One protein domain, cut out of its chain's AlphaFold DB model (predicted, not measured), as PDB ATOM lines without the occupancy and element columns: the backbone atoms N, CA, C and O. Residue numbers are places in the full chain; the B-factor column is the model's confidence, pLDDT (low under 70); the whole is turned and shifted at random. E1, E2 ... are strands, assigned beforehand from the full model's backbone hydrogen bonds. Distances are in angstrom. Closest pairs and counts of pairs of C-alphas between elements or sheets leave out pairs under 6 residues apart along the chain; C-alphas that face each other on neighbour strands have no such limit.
ATOM      1  N   GLN A  29     204.280 369.540 288.774       87.19
ATOM      2  CA  GLN A  29     204.028 370.230 290.031       87.19
ATOM      3  C   GLN A  29     204.791 369.509 291.134       87.19
ATOM      4  O   GLN A  29     204.970 368.293 291.081       87.19
ATOM      5  N   HIS A  30     205.254 370.258 292.124       88.19
ATOM      6  CA  HIS A  30     205.943 369.708 293.281       88.19
ATOM      7  C   HIS A  30     205.471 370.402 294.555       88.19
ATOM      8  O   HIS A  30     204.873 371.478 294.507       88.19
ATOM      9  N   THR A  31     205.714 369.756 295.688       85.56
ATOM     10  CA  THR A  31     205.418 370.295 297.019       85.56
ATOM     11  C   THR A  31     206.095 371.645 297.243       85.56
ATOM     12  O   THR A  31     207.245 371.829 296.855       85.56
ATOM     13  N   THR A  32     205.408 372.580 297.899       80.12
ATOM     14  CA  THR A  32     205.992 373.869 298.300       80.12
ATOM     15  C   THR A  32     206.995 373.694 299.438       80.12
ATOM     16  O   THR A  32     206.761 372.881 300.332       80.12
ATOM     17  N   GLY A  33     208.042 374.520 299.452       71.75
ATOM     18  CA  GLY A  33     209.140 374.437 300.415       71.75
ATOM     19  C   GLY A  33     210.393 373.834 299.785       71.75
ATOM     20  O   GLY A  33     210.312 372.984 298.897       71.75
ATOM     21  N   ASP A  34     211.556 374.309 300.227       69.69
ATOM     22  CA  ASP A  34     212.845 373.895 299.658       69.69
ATOM     23  C   ASP A  34     213.337 372.552 300.222       69.69
ATOM     24  O   ASP A  34     214.170 371.892 299.600       69.69
ATOM     25  N   ASP A  35     212.786 372.129 301.364       84.56
ATOM     26  CA  ASP A  35     213.058 370.845 302.005       84.56
ATOM     27  C   ASP A  35     211.872 370.426 302.887       84.56
ATOM     28  O   ASP A  35     211.545 371.100 303.866       84.56
ATOM     29  N   LEU A  36     211.212 369.320 302.538       88.00
ATOM     30  CA  LEU A  36     210.148 368.741 303.359       88.00
ATOM     31  C   LEU A  36     210.671 368.051 304.629       88.00
ATOM     32  O   LEU A  36     209.916 367.926 305.592       88.00
ATOM     33  N   GLY A  37     211.922 367.582 304.637       90.25
ATOM     34  CA  GLY A  37     212.541 366.903 305.776       90.25
ATOM     35  C   GLY A  37     211.794 365.658 306.265       90.25
ATOM     36  O   GLY A  37     211.802 365.389 307.466       90.25
ATOM     37  N   LEU A  38     211.111 364.926 305.379       93.31
ATOM     38  CA  LEU A  38     210.279 363.782 305.770       93.31
ATOM     39  C   LEU A  38     211.118 362.509 305.922       93.31
ATOM     40  O   LEU A  38     211.891 362.175 305.029       93.31
ATOM     41  N   ASP A  39     210.913 361.773 307.013       96.31
ATOM     42  CA  ASP A  39     211.519 360.456 307.235       96.31
ATOM     43  C   ASP A  39     210.515 359.344 306.900       96.31
ATOM     44  O   ASP A  39     209.482 359.184 307.561       96.31
ATOM     45  N   PHE A  40     210.826 358.574 305.859       96.75
ATOM     46  CA  PHE A  40     210.055 357.430 305.384       96.75
ATOM     47  C   PHE A  40     210.722 356.076 305.672       96.75
ATOM     48  O   PHE A  40     210.240 355.045 305.200       96.75
ATOM     49  N   SER A  41     211.782 356.037 306.483       96.94
ATOM     50  CA  SER A  41     212.576 354.823 306.740       96.94
ATOM     51  C   SER A  41     211.776 353.673 307.367       96.94
ATOM     52  O   SER A  41     212.167 352.516 307.251       96.94
ATOM     53  N   ASN A  42     210.650 353.978 308.023       97.56
ATOM     54  CA  ASN A  42     209.779 352.999 308.687       97.56
ATOM     55  C   ASN A  42     208.620 352.490 307.812       97.56
ATOM     56  O   ASN A  42     207.752 351.772 308.308       97.56
ATOM     57  N   TYR A  43     208.573 352.874 306.538       97.50
ATOM     58  CA  TYR A  43     207.545 352.442 305.594       97.50
ATOM     59  C   TYR A  43     208.177 351.587 304.496       97.50
ATOM     60  O   TYR A  43     209.388 351.617 304.295       97.50
ATOM     61  N   GLU A  44     207.359 350.831 303.768       96.75
ATOM     62  CA  GLU A  44     207.800 349.999 302.636       96.75
ATOM     63  C   GLU A  44     207.614 350.678 301.267       96.75
ATOM     64  O   GLU A  44     208.163 350.222 300.262       96.75
ATOM     65  N   GLY A  45     206.838 351.764 301.227       96.75
ATOM     66  CA  GLY A  45     206.460 352.424 299.989       96.75
ATOM     67  C   GLY A  45     205.437 353.547 300.156       96.75
ATOM     68  O   GLY A  45     205.153 354.012 301.263       96.75
ATOM     69  N   ILE A  46     204.867 353.960 299.024       96.31
ATOM     70  CA  ILE A  46     203.837 354.993 298.884       96.31
ATOM     71  C   ILE A  46     202.593 354.389 298.239       96.31
ATOM     72  O   ILE A  46     202.675 353.678 297.240       96.31
ATOM     73  N   LEU A  47     201.426 354.744 298.776       95.50
ATOM     74  CA  LEU A  47     200.137 354.505 298.138       95.50
ATOM     75  C   LEU A  47     199.645 355.803 297.491       95.50
ATOM     76  O   LEU A  47     199.391 356.788 298.188       95.50
ATOM     77  N   LEU A  48     199.456 355.796 296.172       92.88
ATOM     78  CA  LEU A  48     198.723 356.854 295.474       92.88
ATOM     79  C   LEU A  48     197.254 356.448 295.331       92.88
ATOM     80  O   LEU A  48     196.947 355.462 294.663       92.88
ATOM     81  N   ASP A  49     196.353 357.225 295.934       91.62
ATOM     82  CA  ASP A  49     194.897 357.067 295.821       91.62
ATOM     83  C   ASP A  49     194.345 358.038 294.765       91.62
ATOM     84  O   ASP A  49     194.199 359.243 295.000       91.62
ATOM     85  N   ILE A  50     194.078 357.520 293.566       90.50
ATOM     86  CA  ILE A  50     193.786 358.314 292.373       90.50
ATOM     87  C   ILE A  50     192.278 358.383 292.164       90.50
ATOM     88  O   ILE A  50     191.638 357.456 291.667       90.50
ATOM     89  N   LYS A  51     191.689 359.530 292.514       88.69
ATOM     90  CA  LYS A  51     190.237 359.728 292.412       88.69
ATOM     91  C   LYS A  51     189.745 359.832 290.974       88.69
ATOM     92  O   LYS A  51     188.728 359.234 290.648       88.69
ATOM     93  N   LEU A  52     190.462 360.559 290.122       84.88
ATOM     94  CA  LEU A  52     190.102 360.788 288.723       84.88
ATOM     95  C   LEU A  52     191.311 360.523 287.829       84.88
ATOM     96  O   LEU A  52     192.438 360.808 288.223       84.88
ATOM     97  N   SER A  53     191.060 360.009 286.626       84.88
ATOM     98  CA  SER A  53     192.092 359.750 285.624       84.88
ATOM     99  C   SER A  53     191.663 360.240 284.243       84.88
ATOM    100  O   SER A  53     190.481 360.208 283.903       84.88
ATOM    101  N   ASP A  54     192.640 360.663 283.445       86.25
ATOM    102  CA  ASP A  54     192.517 361.034 282.036       86.25
ATOM    103  C   ASP A  54     193.205 360.026 281.086       86.25
ATOM    104  O   ASP A  54     193.361 360.296 279.888       86.25
ATOM    105  N   GLY A  55     193.638 358.878 281.625       88.25
ATOM    106  CA  GLY A  55     194.318 357.805 280.899       88.25
ATOM    107  C   GLY A  55     195.736 358.141 280.432       88.25
ATOM    108  O   GLY A  55     196.299 357.392 279.633       88.25
ATOM    109  N   LYS A  56     196.325 359.261 280.872       88.44
ATOM    110  CA  LYS A  56     197.701 359.627 280.518       88.44
ATOM    111  C   LYS A  56     198.715 358.937 281.413       88.44
ATOM    112  O   LYS A  56     198.411 358.442 282.499       88.44
ATOM    113  N   LYS A  57     199.955 358.928 280.930       90.81
ATOM    114  CA  LYS A  57     201.105 358.488 281.702       90.81
ATOM    115  C   LYS A  57     201.592 359.623 282.593       90.81
ATOM    116  O   LYS A  57     201.758 360.754 282.138       90.81
ATOM    117  N   TYR A  58     201.869 359.300 283.844       92.06
ATOM    118  CA  TYR A  58     202.433 360.215 284.821       92.06
ATOM    119  C   TYR A  58     203.695 359.619 285.431       92.06
ATOM    120  O   TYR A  58     203.884 358.404 285.434       92.06
ATOM    121  N   THR A  59     204.534 360.492 285.966       94.75
ATOM    122  CA  THR A  59     205.646 360.142 286.841       94.75
ATOM    123  C   THR A  59     205.377 360.734 288.204       94.75
ATOM    124  O   THR A  59     205.091 361.929 288.304       94.75
ATOM    125  N   PHE A  60     205.486 359.914 289.239       95.56
ATOM    126  CA  PHE A  60     205.640 360.370 290.608       95.56
ATOM    127  C   PHE A  60     207.125 360.314 290.967       95.56
ATOM    128  O   PHE A  60     207.760 359.281 290.752       95.56
ATOM    129  N   SER A  61     207.676 361.413 291.484       95.56
ATOM    130  CA  SER A  61     209.103 361.501 291.791       95.56
ATOM    131  C   SER A  61     209.379 361.935 293.225       95.56
ATOM    132  O   SER A  61     208.697 362.807 293.770       95.56
ATOM    133  N   LEU A  62     210.452 361.383 293.790       95.38
ATOM    134  CA  LEU A  62     211.050 361.794 295.059       95.38
ATOM    135  C   LEU A  62     212.394 362.485 294.810       95.38
ATOM    136  O   LEU A  62     213.130 362.127 293.889       95.38
ATOM    137  N   MET A  63     212.736 363.449 295.658       94.00
ATOM    138  CA  MET A  63     214.117 363.898 295.846       94.00
ATOM    139  C   MET A  63     214.490 363.706 297.313       94.00
ATOM    140  O   MET A  63     213.685 363.980 298.200       94.00
ATOM    141  N   ASP A  64     215.705 363.235 297.549       93.88
ATOM    142  CA  ASP A  64     216.272 362.905 298.863       93.88
ATOM    143  C   ASP A  64     217.527 363.734 299.188       93.88
ATOM    144  O   ASP A  64     218.183 363.553 300.213       93.88
ATOM    145  N   GLN A  65     217.854 364.670 298.300       88.00
ATOM    146  CA  GLN A  65     218.906 365.657 298.467       88.00
ATOM    147  C   GLN A  65     218.317 367.052 298.244       88.00
ATOM    148  O   GLN A  65     217.406 367.215 297.420       88.00
ATOM    149  N   PRO A  66     218.808 368.080 298.953       76.75
ATOM    150  CA  PRO A  66     218.505 369.458 298.607       76.75
ATOM    151  C   PRO A  66     218.937 369.728 297.168       76.75
ATOM    152  O   PRO A  66     219.944 369.189 296.696       76.75
ATOM    153  N   ALA A  67     218.190 370.573 296.461       71.62
ATOM    154  CA  ALA A  67     218.605 370.965 295.126       71.62
ATOM    155  C   ALA A  67     219.968 371.687 295.216       71.62
ATOM    156  O   ALA A  67     220.098 372.615 296.020       71.62
ATOM    157  N   PRO A  68     220.990 371.275 294.441       68.94
ATOM    158  CA  PRO A  68     222.295 371.906 294.521       68.94
ATOM    159  C   PRO A  68     222.176 373.383 294.145       68.94
ATOM    160  O   PRO A  68     221.608 373.714 293.105       68.94
ATOM    161  N   SER A  69     222.710 374.279 294.971       70.19
ATOM    162  CA  SER A  69     222.868 375.682 294.592       70.19
ATOM    163  C   SER A  69     224.144 375.830 293.766       70.19
ATOM    164  O   SER A  69     225.220 375.404 294.188       70.19
ATOM    165  N   GLY A  70     224.024 376.413 292.578       67.44
ATOM    166  CA  GLY A  70     225.156 376.826 291.764       67.44
ATOM    167  C   GLY A  70     225.911 378.001 292.395       67.44
ATOM    168  O   GLY A  70     225.437 378.593 293.369       67.44
ATOM    169  N   PRO A  71     227.076 378.370 291.833       65.56
ATOM    170  CA  PRO A  71     227.929 379.438 292.361       65.56
ATOM    171  C   PRO A  71     227.199 380.778 292.528       65.56
ATOM    172  O   PRO A  71     227.473 381.512 293.472       65.56
ATOM    173  N   ASP A  72     226.227 381.045 291.651       77.12
ATOM    174  CA  ASP A  72     225.450 382.285 291.604       77.12
ATOM    175  C   ASP A  72     224.054 382.150 292.249       77.12
ATOM    176  O   ASP A  72     223.163 382.965 292.015       77.12
ATOM    177  N   GLY A  73     223.828 381.101 293.052       66.06
ATOM    178  CA  GLY A  73     222.547 380.844 293.726       66.06
ATOM    179  C   GLY A  73     221.469 380.223 292.832       66.06
ATOM    180  O   GLY A  73     220.330 380.049 293.261       66.06
ATOM    181  N   GLU A  74     221.814 379.860 291.596       73.75
ATOM    182  CA  GLU A  74     220.915 379.144 290.693       73.75
ATOM    183  C   GLU A  74     220.636 377.716 291.187       73.75
ATOM    184  O   GLU A  74     221.540 376.979 291.573       73.75
ATOM    185  N   VAL A  75     219.371 377.301 291.177       69.31
ATOM    186  CA  VAL A  75     218.976 375.952 291.600       69.31
ATOM    187  C   VAL A  75     219.281 374.956 290.479       69.31
ATOM    188  O   VAL A  75     218.685 375.013 289.402       69.31
ATOM    189  N   GLN A  76     220.195 374.022 290.724       71.38
ATOM    190  CA  GLN A  76     220.553 372.964 289.783       71.38
ATOM    191  C   GLN A  76     219.614 371.758 289.894       71.38
ATOM    192  O   GLN A  76     218.956 371.515 290.906       71.38
ATOM    193  N   SER A  77     219.557 370.966 288.822       74.81
ATOM    194  CA  SER A  77     218.843 369.687 288.828       74.81
ATOM    195  C   SER A  77     219.596 368.677 289.697       74.81
ATOM    196  O   SER A  77     220.785 368.465 289.475       74.81
ATOM    197  N   GLY A  78     218.907 368.042 290.644       87.00
ATOM    198  CA  GLY A  78     219.405 366.874 291.378       87.00
ATOM    199  C   GLY A  78     219.004 365.551 290.718       87.00
ATOM    200  O   GLY A  78     218.360 365.544 289.664       87.00
ATOM    201  N   ILE A  79     219.375 364.437 291.358       93.00
ATOM    202  CA  ILE A  79     218.788 363.124 291.066       93.00
ATOM    203  C   ILE A  79     217.329 363.137 291.527       93.00
ATOM    204  O   ILE A  79     217.029 363.586 292.633       93.00
ATOM    205  N   SER A  80     216.428 362.657 290.674       94.50
ATOM    206  CA  SER A  80     215.069 362.293 291.062       94.50
ATOM    207  C   SER A  80     214.921 360.782 291.061       94.50
ATOM    208  O   SER A  80     215.532 360.088 290.253       94.50
ATOM    209  N   TRP A  81     214.102 360.272 291.964       97.25
ATOM    210  CA  TRP A  81     213.708 358.874 292.008       97.25
ATOM    211  C   TRP A  81     212.312 358.784 291.426       97.25
ATOM    212  O   TRP A  81     211.362 359.250 292.050       97.25
ATOM    213  N   ASP A  82     212.199 358.245 290.218       97.00
ATOM    214  CA  ASP A  82     210.994 358.293 289.399       97.00
ATOM    215  C   ASP A  82     210.273 356.940 289.400       97.00
ATOM    216  O   ASP A  82     210.896 355.885 289.249       97.00
ATOM    217  N   TYR A  83     208.945 356.994 289.489       97.00
ATOM    218  CA  TYR A  83     208.039 355.887 289.214       97.00
ATOM    219  C   TYR A  83     206.987 356.318 288.189       97.00
ATOM    220  O   TYR A  83     206.257 357.290 288.390       97.00
ATOM    221  N   ASP A  84     206.909 355.582 287.084       95.56
ATOM    222  CA  ASP A  84     205.985 355.846 285.986       95.56
ATOM    223  C   ASP A  84     204.714 354.994 286.122       95.56
ATOM    224  O   ASP A  84     204.797 353.775 286.258       95.56
ATOM    225  N   PHE A  85     203.535 355.605 285.979       94.38
ATOM    226  CA  PHE A  85     202.250 354.904 286.055       94.38
ATOM    227  C   PHE A  85     201.210 355.447 285.067       94.38
ATOM    228  O   PHE A  85     201.312 356.568 284.565       94.38
ATOM    229  N   ILE A  86     200.186 354.635 284.797       93.44
ATOM    230  CA  ILE A  86     198.961 355.030 284.091       93.44
ATOM    231  C   ILE A  86     197.790 354.592 284.964       93.44
ATOM    232  O   ILE A  86     197.612 353.397 285.199       93.44
ATOM    233  N   ALA A  87     196.981 355.544 285.423       89.94
ATOM    234  CA  ALA A  87     195.746 355.226 286.129       89.94
ATOM    235  C   ALA A  87     194.660 354.887 285.104       89.94
ATOM    236  O   ALA A  87     194.236 355.749 284.341       89.94
ATOM    237  N   ASN A  88     194.198 353.642 285.040       82.44
ATOM    238  CA  ASN A  88     193.303 353.218 283.947       82.44
ATOM    239  C   ASN A  88     191.809 353.304 284.295       82.44
ATOM    240  O   ASN A  88     190.958 353.039 283.448       82.44
ATOM    241  N   LYS A  89     191.472 353.655 285.539       83.50
ATOM    242  CA  LYS A  89     190.091 353.724 286.031       83.50
ATOM    243  C   LYS A  89     189.930 354.783 287.121       83.50
ATOM    244  O   LYS A  89     190.898 355.216 287.737       83.50
ATOM    245  N   ILE A  90     188.688 355.199 287.349       83.62
ATOM    246  CA  ILE A  90     188.309 356.049 288.486       83.62
ATOM    247  C   ILE A  90     188.533 355.260 289.782       83.62
ATOM    248  O   ILE A  90     188.136 354.096 289.862       83.62
ATOM    249  N   GLY A  91     189.144 355.894 290.785       84.69
ATOM    250  CA  GLY A  91     189.453 355.256 292.069       84.69
ATOM    251  C   GLY A  91     190.591 354.235 291.999       84.69
ATOM    252  O   GLY A  91     190.584 353.272 292.764       84.69
ATOM    253  N   ASP A  92     191.520 354.390 291.054       90.31
ATOM    254  CA  ASP A  92     192.677 353.502 290.943       90.31
ATOM    255  C   ASP A  92     193.676 353.729 292.084       90.31
ATOM    256  O   ASP A  92     193.789 354.832 292.623       90.31
ATOM    257  N   GLN A  93     194.415 352.683 292.442       93.62
ATOM    258  CA  GLN A  93     195.411 352.729 293.510       93.62
ATOM    259  C   GLN A  93     196.749 352.201 293.007       93.62
ATOM    260  O   GLN A  93     196.812 351.108 292.446       93.62
ATOM    261  N   GLN A  94     197.816 352.968 293.231       94.44
ATOM    262  CA  GLN A  94     199.184 352.552 292.922       94.44
ATOM    263  C   GLN A  94     199.921 352.293 294.234       94.44
ATOM    264  O   GLN A  94     200.176 353.235 294.983       94.44
ATOM    265  N   ASN A  95     200.236 351.027 294.512       95.56
ATOM    266  CA  ASN A  95     201.170 350.656 295.575       95.56
ATOM    267  C   ASN A  95     202.577 350.686 294.980       95.56
ATOM    268  O   ASN A  95     202.863 349.909 294.072       95.56
ATOM    269  N   ILE A  96     203.414 351.602 295.459       96.88
ATOM    270  CA  ILE A  96     204.754 351.860 294.933       96.88
ATOM    271  C   ILE A  96     205.755 351.534 296.032       96.88
ATOM    272  O   ILE A  96     205.837 352.262 297.020       96.88
ATOM    273  N   TYR A  97     206.521 350.464 295.876       97.50
ATOM    274  CA  TYR A  97     207.579 350.113 296.819       97.50
ATOM    275  C   TYR A  97     208.834 350.941 296.552       97.50
ATOM    276  O   TYR A  97     209.071 351.399 295.434       97.50
ATOM    277  N   TRP A  98     209.700 351.100 297.556       97.19
ATOM    278  CA  TRP A  98     210.969 351.821 297.370       97.19
ATOM    279  C   TRP A  98     211.840 351.240 296.253       97.19
ATOM    280  O   TRP A  98     212.527 351.983 295.559       97.19
ATOM    281  N   SER A  99     211.764 349.925 296.040       95.94
ATOM    282  CA  SER A  99     212.462 349.216 294.964       95.94
ATOM    283  C   SER A  99     211.924 349.499 293.561       95.94
ATOM    284  O   SER A  99     212.605 349.183 292.589       95.94
ATOM    285  N   ASP A 100     210.717 350.058 293.438       97.44
ATOM    286  CA  ASP A 100     210.111 350.369 292.139       97.44
ATOM    287  C   ASP A 100     210.631 351.693 291.563       97.44
ATOM    288  O   ASP A 100     210.482 351.957 290.366       97.44
ATOM    289  N   PHE A 101     211.249 352.526 292.404       97.44
ATOM    290  CA  PHE A 101     211.824 353.792 291.985       97.44
ATOM    291  C   PHE A 101     213.153 353.603 291.266       97.44
ATOM    292  O   PHE A 101     214.029 352.844 291.682       97.44
ATOM    293  N   LYS A 102     213.330 354.386 290.205       97.38
ATOM    294  CA  LYS A 102     214.554 354.416 289.410       97.38
ATOM    295  C   LYS A 102     215.192 355.798 289.478       97.38
ATOM    296  O   LYS A 102     214.466 356.787 289.390       97.38
ATOM    297  N   PRO A 103     216.521 355.906 289.595       97.06
ATOM    298  CA  PRO A 103     217.177 357.201 289.640       97.06
ATOM    299  C   PRO A 103     217.276 357.804 288.231       97.06
ATOM    300  O   PRO A 103     217.697 357.152 287.273       97.06
ATOM    301  N   TYR A 104     216.915 359.077 288.110       95.06
ATOM    302  CA  TYR A 104     216.973 359.863 286.887       95.06
ATOM    303  C   TYR A 104     217.747 361.163 287.111       95.06
ATOM    304  O   TYR A 104     217.591 361.854 288.115       95.06
ATOM    305  N   TYR A 105     218.549 361.543 286.119       91.19
ATOM    306  CA  TYR A 105     219.160 362.864 286.021       91.19
ATOM    307  C   TYR A 105     218.774 363.496 284.690       91.19
ATOM    308  O   TYR A 105     219.067 362.950 283.623       91.19
ATOM    309  N   ARG A 106     218.104 364.655 284.739       85.69
ATOM    310  CA  ARG A 106     217.674 365.406 283.541       85.69
ATOM    311  C   ARG A 106     216.981 364.518 282.492       85.69
ATOM    312  O   ARG A 106     217.285 364.580 281.300       85.69
ATOM    313  N   GLY A 107     216.055 363.673 282.951       86.19
ATOM    314  CA  GLY A 107     215.238 362.807 282.097       86.19
ATOM    315  C   GLY A 107     215.927 361.534 281.595       86.19
ATOM    316  O   GLY A 107     215.359 360.842 280.753       86.19
ATOM    317  N   ARG A 108     217.121 361.197 282.098       90.25
ATOM    318  CA  ARG A 108     217.823 359.948 281.769       90.25
ATOM    319  C   ARG A 108     217.991 359.084 283.008       90.25
ATOM    320  O   ARG A 108     218.446 359.598 284.024       90.25
ATOM    321  N   GLU A 109     217.650 357.804 282.891       95.00
ATOM    322  CA  GLU A 109     217.935 356.809 283.929       95.00
ATOM    323  C   GLU A 109     219.456 356.736 284.119       95.00
ATOM    324  O   GLU A 109     220.210 356.719 283.139       95.00
ATOM    325  N   VAL A 110     219.910 356.758 285.367       94.75
ATOM    326  CA  VAL A 110     221.331 356.695 285.722       94.75
ATOM    327  C   VAL A 110     221.625 355.411 286.492       94.75
ATOM    328  O   VAL A 110     220.747 354.837 287.119       94.75
ATOM    329  N   ASN A 111     222.869 354.942 286.434       92.25
ATOM    330  CA  ASN A 111     223.314 353.743 287.149       92.25
ATOM    331  C   ASN A 111     224.405 354.108 288.157       92.25
ATOM    332  O   ASN A 111     225.119 355.090 287.959       92.25
ATOM    333  N   GLY A 112     224.571 353.281 289.193       87.19
ATOM    334  CA  GLY A 112     225.650 353.441 290.175       87.19
ATOM    335  C   GLY A 112     225.495 354.668 291.076       87.19
ATOM    336  O   GLY A 112     226.498 355.207 291.535       87.19
ATOM    337  N   THR A 113     224.263 355.132 291.295       88.56
ATOM    338  CA  THR A 113     223.976 356.140 292.319       88.56
ATOM    339  C   THR A 113     223.972 355.501 293.701       88.56
ATOM    340  O   THR A 113     223.735 354.297 293.836       88.56
ATOM    341  N   GLU A 114     224.164 356.321 294.732       91.25
ATOM    342  CA  GLU A 114     223.783 355.924 296.086       91.25
ATOM    343  C   GLU A 114     222.289 355.537 296.117       91.25
ATOM    344  O   GLU A 114     221.507 356.072 295.319       91.25
ATOM    345  N   PRO A 115     221.878 354.596 296.985       92.94
ATOM    346  CA  PRO A 115     220.473 354.243 297.155       92.94
ATOM    347  C   PRO A 115     219.628 355.427 297.639       92.94
ATOM    348  O   PRO A 115     220.136 356.321 298.315       92.94
ATOM    349  N   LEU A 116     218.324 355.384 297.347       95.19
ATOM    350  CA  LEU A 116     217.343 356.359 297.828       95.19
ATOM    351  C   LEU A 116     217.437 356.505 299.354       95.19
ATOM    352  O   LEU A 116     217.212 355.545 300.095       95.19
ATOM    353  N   ASN A 117     217.733 357.713 299.829       95.88
ATOM    354  CA  ASN A 117     217.799 358.012 301.251       95.88
ATOM    355  C   ASN A 117     216.403 358.298 301.821       95.88
ATOM    356  O   ASN A 117     215.919 359.428 301.826       95.88
ATOM    357  N   LEU A 118     215.781 357.263 302.383       97.25
ATOM    358  CA  LEU A 118     214.449 357.351 302.986       97.25
ATOM    359  C   LEU A 118     214.406 358.178 304.278       97.25
ATOM    360  O   LEU A 118     213.324 358.591 304.675       97.25
ATOM    361  N   SER A 119     215.547 358.457 304.917       96.50
ATOM    362  CA  SER A 119     215.576 359.224 306.173       96.50
ATOM    363  C   SER A 119     215.304 360.718 305.994       96.50
ATOM    364  O   SER A 119     215.049 361.421 306.973       96.50
ATOM    365  N   ARG A 120     215.381 361.223 304.754       94.38
ATOM    366  CA  ARG A 120     215.159 362.638 304.449       94.38
ATOM    367  C   ARG A 120     214.711 362.844 303.004       94.38
ATOM    368  O   ARG A 120     215.518 363.120 302.123       94.38
ATOM    369  N   ILE A 121     213.408 362.796 302.776       95.19
ATOM    370  CA  ILE A 121     212.798 363.208 301.515       95.19
ATOM    371  C   ILE A 121     212.592 364.721 301.530       95.19
ATOM    372  O   ILE A 121     211.902 365.263 302.395       95.19
ATOM    373  N   THR A 122     213.190 365.398 300.555       93.25
ATOM    374  CA  THR A 122     213.200 366.860 300.433       93.25
ATOM    375  C   THR A 122     212.072 367.371 299.546       93.25
ATOM    376  O   THR A 122     211.609 368.495 299.738       93.25
ATOM    377  N   ARG A 123     211.593 366.565 298.588       92.19
ATOM    378  CA  ARG A 123     210.545 366.972 297.641       92.19
ATOM    379  C   ARG A 123     209.770 365.785 297.084       92.19
ATOM    380  O   ARG A 123     210.352 364.749 296.774       92.19
ATOM    381  N   LEU A 124     208.474 366.000 296.865       93.31
ATOM    382  CA  LEU A 124     207.607 365.122 296.076       93.31
ATOM    383  C   LEU A 124     207.146 365.876 294.827       93.31
ATOM    384  O   LEU A 124     206.824 367.067 294.911       93.31
ATOM    385  N   SER A 125     207.084 365.211 293.677       91.81
ATOM    386  CA  SER A 125     206.558 365.812 292.452       91.81
ATOM    387  C   SER A 125     205.719 364.846 291.625       91.81
ATOM    388  O   SER A 125     205.844 363.627 291.728       91.81
ATOM    389  N   ILE A 126     204.841 365.418 290.805       91.56
ATOM    390  CA  ILE A 126     204.102 364.704 289.771       91.56
ATOM    391  C   ILE A 126     204.303 365.410 288.432       91.56
ATOM    392  O   ILE A 126     204.242 366.639 288.336       91.56
ATOM    393  N   MET A 127     204.545 364.630 287.388       89.19
ATOM    394  CA  MET A 127     204.765 365.119 286.032       89.19
ATOM    395  C   MET A 127     203.937 364.303 285.049       89.19
ATOM    396  O   MET A 127     203.965 363.079 285.079       89.19
ATOM    397  N   MET A 128     203.230 364.968 284.141       87.62
ATOM    398  CA  MET A 128     202.616 364.280 283.004       87.62
ATOM    399  C   MET A 128     203.704 363.918 281.981       87.62
ATOM    400  O   MET A 128     204.479 364.788 281.574       87.62
ATOM    401  N   ARG A 129     203.742 362.661 281.526       79.00
ATOM    402  CA  ARG A 129     204.579 362.205 280.404       79.00
ATOM    403  C   ARG A 129     203.750 362.098 279.123       79.00
ATOM    404  O   ARG A 129     202.573 361.745 279.163       79.00
TER     405      ARG A 129
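AT A GLANCE: This is residues 29 to 129 of the 130 residues of a protein of Golovinomyces magnicellulatus (UniProt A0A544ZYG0). With little regular structure, a strongly twisted four-strand sheet has a two-strand sheet loosely over one face; residues 64 to 79 loop out at one end. The printed part has 101 residues, no named helix and strands E1 to E6 in chain order, all strand but under half in named elements. Both sheets, E5-E3-E2-E6 and E1-E4, are antiparallel. It is compact, radius of gyration of the C-alphas 14.2 A, spanning 46 by 29 by 28 A.

HOW THE PARTS SIT: E2, residues 57 to 63, and E3, residues 80 to 86, form a hairpin, N 60 to O 83 2.9 A. Edge strand E6, residues 123 to 129, neighbours E2, N 61 to O 125 2.9 A. Edge strand E5, residues 102 to 105, neighbours E3 at 119 degrees, N 104 to O 80 2.7 A. E1, residues 45 to 50, neighbours E4, residues 92 to 97, N 46 to O 96 2.8 A. The closest C-alphas of E3 and E4, Tyr 83 and Ile 96, are 7.7 A apart.

IN THESE COORDINATES: E2 spans 20.0 A. E1 begins at C-alpha 45 (206.460, 352.424, 299.989); E6 ends at C-alpha 129 (204.579, 362.205, 280.404).

THE WHOLE: The printed part has no cut. Links E2 to E3 and E5 to E6 are long. Six residues are under pLDDT 70.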